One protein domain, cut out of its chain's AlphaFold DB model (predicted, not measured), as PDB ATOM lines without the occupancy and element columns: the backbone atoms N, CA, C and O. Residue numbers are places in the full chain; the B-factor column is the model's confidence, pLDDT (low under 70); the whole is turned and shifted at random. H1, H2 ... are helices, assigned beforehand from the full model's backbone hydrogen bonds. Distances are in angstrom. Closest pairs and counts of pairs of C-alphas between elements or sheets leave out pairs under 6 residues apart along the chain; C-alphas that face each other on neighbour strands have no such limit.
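This is residues 888 to 928 of the 994 residues of the protein "Choice-of-anchor D domain-containing protein" of Luteolibacter luteus (UniProt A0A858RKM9). One helix, H2, makes a long side, and the chain folds back at both of its ends, so that the short helices H1 and H3 lie across from it on the same side. A long loop, residues 892 to 904, leads from H1 round to the beginning of H2, and a short turn leads from H2 back to H3. The printed part has 41 residues with three named helices, in the order H1, H2, H3, and no named strand; the class is all helix. It is compact, with a radius of gyration of the C-alphas of 10.1 A, and only just elongated, spanning 28 by 19 by 16 A.

H2, residues 905 to 917, and H3, residues 923 to 926, only just touch, with 3 pairs of C-alphas within 8 A. H2 touches H3 with residues 912 to 916 alone; the closest C-alphas of the two helices, those of Gln 912 and Thr 923, are 6.6 A apart. The centres of H2 and H3 are 10.8 A apart. H1, residues 888 to 891, touches no helix: it is apart from H2, and only just apart from H3, with their closest C-alphas 8.2 A apart. In H2 every O i to N i+4 pair is within hydrogen-bond range. H1 and H3 are too short for such a pair; the one O i to N i+3 pair is within range in H3 and not in H1.

H2 runs 17.6 A from C-alpha 905 at (131.447, 165.741, 200.649) to C-alpha 917 at (132.721, 168.296, 217.970). H1 measures 5.3 A and begins at C-alpha 888, (118.210, 174.491, 200.585). H3 measures 5.1 A and ends at C-alpha 926, (122.741, 170.736, 210.410).

The C-alphas farthest apart, those of Gln 901 and Gly 919, are 28.8 A apart. The first and last printed C-alphas, Val 888 and Ala 928, are 9.0 A apart. The printed part has no cut. The link from H1 to H2 is long, with 13 residues, and the link from H2 to H3 is tight, with 5. The mean pLDDT of the printed part is 72.3, and residues 913 to 928 are under 70.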
ATOM      1  N   VAL A 888     118.744 173.349 199.817       85.12
ATOM      2  CA  VAL A 888     118.210 174.491 200.585       85.12
ATOM      3  C   VAL A 888     119.106 174.924 201.756       85.12
ATOM      4  O   VAL A 888     119.056 176.088 202.163       85.12
ATOM      5  N   ALA A 889     119.896 174.019 202.332       80.56
ATOM      6  CA  ALA A 889     120.917 174.361 203.322       80.56
ATOM      7  C   ALA A 889     122.158 174.956 202.640       80.56
ATOM      8  O   ALA A 889     122.681 175.966 203.108       80.56
ATOM      9  N   GLU A 890     122.565 174.399 201.500       83.00
ATOM     10  CA  GLU A 890     123.727 174.847 200.723       83.00
ATOM     11  C   GLU A 890     123.518 176.217 200.086       83.00
ATOM     12  O   GLU A 890     124.376 177.085 200.230       83.00
ATOM     13  N   LEU A 891     122.344 176.480 199.499       84.62
ATOM     14  CA  LEU A 891     121.991 177.811 198.987       84.62
ATOM     15  C   LEU A 891     122.130 178.901 200.071       84.62
ATOM     16  O   LEU A 891     122.571 180.014 199.790       84.62
ATOM     17  N   ARG A 892     121.805 178.583 201.334       81.25
ATOM     18  CA  ARG A 892     121.983 179.493 202.490       81.25
ATOM     19  C   ARG A 892     123.430 179.603 202.973       81.25
ATOM     20  O   ARG A 892     123.720 180.432 203.833       81.25
ATOM     21  N   MET A 893     124.312 178.754 202.462       77.56
ATOM     22  CA  MET A 893     125.711 178.611 202.855       77.56
ATOM     23  C   MET A 893     126.694 178.864 201.701       77.56
ATOM     24  O   MET A 893     127.897 178.701 201.894       77.56
ATOM     25  N   ALA A 894     126.225 179.332 200.541       76.88
ATOM     26  CA  ALA A 894     127.060 179.602 199.369       76.88
ATOM     27  C   ALA A 894     128.219 180.583 199.646       76.88
ATOM     28  O   ALA A 894     129.307 180.450 199.091       76.88
ATOM     29  N   SER A 895     128.047 181.510 200.594       72.12
ATOM     30  CA  SER A 895     129.109 182.406 201.085       72.12
ATOM     31  C   SER A 895     130.272 181.695 201.798       72.12
ATOM     32  O   SER A 895     131.326 182.303 201.990       72.12
ATOM     33  N   PHE A 896     130.106 180.426 202.175       70.25
ATOM     34  CA  PHE A 896     131.141 179.551 202.735       70.25
ATOM     35  C   PHE A 896     131.710 178.550 201.711       70.25
ATOM     36  O   PHE A 896     132.562 177.745 202.081       70.25
ATOM     37  N   GLY A 897     131.275 178.607 200.445       78.75
ATOM     38  CA  GLY A 897     131.772 177.754 199.357       78.75
ATOM     39  C   GLY A 897     130.984 176.463 199.101       78.75
ATOM     40  O   GLY A 897     131.490 175.606 198.389       78.75
ATOM     41  N   PHE A 898     129.780 176.319 199.665       82.44
ATOM     42  CA  PHE A 898     128.854 175.232 199.318       82.44
ATOM     43  C   PHE A 898     128.100 175.557 198.023       82.44
ATOM     44  O   PHE A 898     127.723 176.710 197.810       82.44
ATOM     45  N   ASP A 899     127.850 174.559 197.180       86.19
ATOM     46  CA  ASP A 899     127.168 174.728 195.895       86.19
ATOM     47  C   ASP A 899     126.391 173.456 195.535       86.19
ATOM     48  O   ASP A 899     126.986 172.477 195.108       86.19
ATOM     49  N   TRP A 900     125.059 173.529 195.631       88.50
ATOM     50  CA  TRP A 900     124.089 172.435 195.431       88.50
ATOM     51  C   TRP A 900     124.096 171.770 194.040       88.50
ATOM     52  O   TRP A 900     123.250 170.920 193.738       88.50
ATOM     53  N   GLN A 901     124.994 172.202 193.152       90.31
ATOM     54  CA  GLN A 901     125.231 171.630 191.829       90.31
ATOM     55  C   GLN A 901     126.547 170.837 191.732       90.31
ATOM     56  O   GLN A 901     126.757 170.155 190.724       90.31
ATOM     57  N   ASN A 902     127.451 170.948 192.714       89.69
ATOM     58  CA  ASN A 902     128.852 170.535 192.619       89.69
ATOM     59  C   ASN A 902     129.339 169.882 193.935       89.69
ATOM     60  O   ASN A 902     129.760 170.592 194.849       89.69
ATOM     61  N   PRO A 903     129.409 168.537 194.007       88.94
ATOM     62  CA  PRO A 903     129.489 167.828 195.281       88.94
ATOM     63  C   PRO A 903     130.863 167.955 195.948       88.94
ATOM     64  O   PRO A 903     131.861 167.445 195.419       88.94
ATOM     65  N   ASP A 904     130.908 168.525 197.158       87.44
ATOM     66  CA  ASP A 904     132.082 168.497 198.042       87.44
ATOM     67  C   ASP A 904     131.760 167.828 199.395       87.44
ATOM     68  O   ASP A 904     131.717 168.475 200.452       87.44
ATOM     69  N   PRO A 905     131.663 166.481 199.411       84.88
ATOM     70  CA  PRO A 905     131.447 165.741 200.649       84.88
ATOM     71  C   PRO A 905     132.612 165.910 201.642       84.88
ATOM     72  O   PRO A 905     132.458 165.597 202.820       84.88
ATOM     73  N   GLY A 906     133.778 166.414 201.209       83.12
ATOM     74  CA  GLY A 906     134.901 166.744 202.087       83.12
ATOM     75  C   GLY A 906     134.681 168.045 202.863       83.12
ATOM     76  O   GLY A 906     135.022 168.116 204.052       83.12
ATOM     77  N   LEU A 907     134.074 169.050 202.230       83.25
ATOM     78  CA  LEU A 907     133.609 170.279 202.874       83.25
ATOM     79  C   LEU A 907     132.451 169.980 203.838       83.25
ATOM     80  O   LEU A 907     132.488 170.430 204.989       83.25
ATOM     81  N   VAL A 908     131.487 169.148 203.428       80.56
ATOM     82  CA  VAL A 908     130.369 168.708 204.282       80.56
ATOM     83  C   VAL A 908     130.839 167.890 205.484       80.56
ATOM     84  O   VAL A 908     130.484 168.250 206.611       80.56
ATOM     85  N   ASP A 909     131.681 166.863 205.305       80.50
ATOM     86  CA  ASP A 909     132.267 166.103 206.425       80.50
ATOM     87  C   ASP A 909     133.003 167.043 207.392       80.50
ATOM     88  O   ASP A 909     132.841 166.951 208.613       80.50
ATOM     89  N   SER A 910     133.779 167.995 206.862       79.56
ATOM     90  CA  SER A 910     134.528 168.967 207.668       79.56
ATOM     91  C   SER A 910     133.608 169.892 208.469       79.56
ATOM     92  O   SER A 910     133.857 170.143 209.652       79.56
ATOM     93  N   PHE A 911     132.530 170.391 207.866       76.25
ATOM     94  CA  PHE A 911     131.558 171.260 208.529       76.25
ATOM     95  C   PHE A 911     130.749 170.503 209.593       76.25
ATOM     96  O   PHE A 911     130.687 170.935 210.751       76.25
ATOM     97  N   GLN A 912     130.216 169.326 209.246       71.31
ATOM     98  CA  GLN A 912     129.486 168.464 210.178       71.31
ATOM     99  C   GLN A 912     130.361 168.029 211.360       71.31
ATOM    100  O   GLN A 912     129.905 168.082 212.508       71.31
ATOM    101  N   ALA A 913     131.618 167.640 211.115       67.25
ATOM    102  CA  ALA A 913     132.549 167.235 212.164       67.25
ATOM    103  C   ALA A 913     132.863 168.386 213.131       67.25
ATOM    104  O   ALA A 913     132.836 168.177 214.345       67.25
ATOM    105  N   ASN A 914     133.102 169.601 212.624       64.94
ATOM    106  CA  ASN A 914     133.383 170.768 213.466       64.94
ATOM    107  C   ASN A 914     132.172 171.170 214.328       64.94
ATOM    108  O   ASN A 914     132.322 171.334 215.542       64.94
ATOM    109  N   LEU A 915     130.965 171.255 213.753       60.47
ATOM    110  CA  LEU A 915     129.745 171.572 214.514       60.47
ATOM    111  C   LEU A 915     129.392 170.494 215.550       60.47
ATOM    112  O   LEU A 915     128.980 170.823 216.667       60.47
ATOM    113  N   SER A 916     129.593 169.219 215.205       58.34
ATOM    114  CA  SER A 916     129.352 168.087 216.107       58.34
ATOM    115  C   SER A 916     130.369 168.039 217.250       58.34
ATOM    116  O   SER A 916     129.992 167.823 218.402       58.34
ATOM    117  N   ALA A 917     131.655 168.277 216.966       53.47
ATOM    118  CA  ALA A 917     132.721 168.296 217.970       53.47
ATOM    119  C   ALA A 917     132.611 169.492 218.931       53.47
ATOM    120  O   ALA A 917     132.956 169.368 220.108       53.47
ATOM    121  N   ALA A 918     132.095 170.629 218.454       51.94
ATOM    122  CA  ALA A 918     131.767 171.789 219.281       51.94
ATOM    123  C   ALA A 918     130.435 171.639 220.052       51.94
ATOM    124  O   ALA A 918     130.165 172.419 220.964       51.94
ATOM    125  N   GLY A 919     129.624 170.624 219.733       52.25
ATOM    126  CA  GLY A 919     128.401 170.275 220.462       52.25
ATOM    127  C   GLY A 919     127.172 171.134 220.144       52.25
ATOM    128  O   GLY A 919     126.206 171.088 220.903       52.25
ATOM    129  N   PHE A 920     127.188 171.907 219.052       47.38
ATOM    130  CA  PHE A 920     126.086 172.812 218.701       47.38
ATOM    131  C   PHE A 920     124.920 172.103 217.995       47.38
ATOM    132  O   PHE A 920     123.758 172.374 218.304       47.38
ATOM    133  N   HIS A 921     125.210 171.170 217.080       54.03
ATOM    134  CA  HIS A 921     124.204 170.506 216.243       54.03
ATOM    135  C   HIS A 921     124.539 169.027 215.994       54.03
ATOM    136  O   HIS A 921     125.703 168.642 215.955       54.03
ATOM    137  N   SER A 922     123.507 168.204 215.791       58.94
ATOM    138  CA  SER A 922     123.616 166.864 215.187       58.94
ATOM    139  C   SER A 922     123.361 166.920 213.673       58.94
ATOM    140  O   SER A 922     122.751 167.878 213.206       58.94
ATOM    141  N   THR A 923     123.755 165.900 212.900       56.00
ATOM    142  CA  THR A 923     123.602 165.851 211.424       56.00
ATOM    143  C   THR A 923     122.217 166.292 210.925       56.00
ATOM    144  O   THR A 923     122.118 167.198 210.103       56.00
ATOM    145  N   GLY A 924     121.134 165.751 211.496       60.38
ATOM    146  CA  GLY A 924     119.761 166.130 211.120       60.38
ATOM    147  C   GLY A 924     119.318 167.529 211.585       60.38
ATOM    148  O   GLY A 924     118.280 168.013 211.151       60.38
ATOM    149  N   GLN A 925     120.079 168.189 212.465       60.69
ATOM    150  CA  GLN A 925     119.908 169.611 212.792       60.69
ATOM    151  C   GLN A 925     120.752 170.509 211.881       60.69
ATOM    152  O   GLN A 925     120.303 171.607 211.572       60.69
ATOM    153  N   VAL A 926     121.924 170.045 211.424       59.38
ATOM    154  CA  VAL A 926     122.741 170.736 210.410       59.38
ATOM    155  C   VAL A 926     121.965 170.821 209.092       59.38
ATOM    156  O   VAL A 926     121.754 171.913 208.578       59.38
ATOM    157  N   GLN A 927     121.409 169.699 208.624       56.59
ATOM    158  CA  GLN A 927     120.525 169.660 207.449       56.59
ATOM    159  C   GLN A 927     119.247 170.517 207.613       56.59
ATOM    160  O   GLN A 927     118.636 170.898 206.620       56.59
ATOM    161  N   ALA A 928     118.852 170.860 208.845       57.81
ATOM    162  CA  ALA A 928     117.681 171.687 209.147       57.81
ATOM    163  C   ALA A 928     118.006 173.177 209.406       57.81
ATOM    164  O   ALA A 928     117.134 173.920 209.873       57.81
TER     165      ALA A 928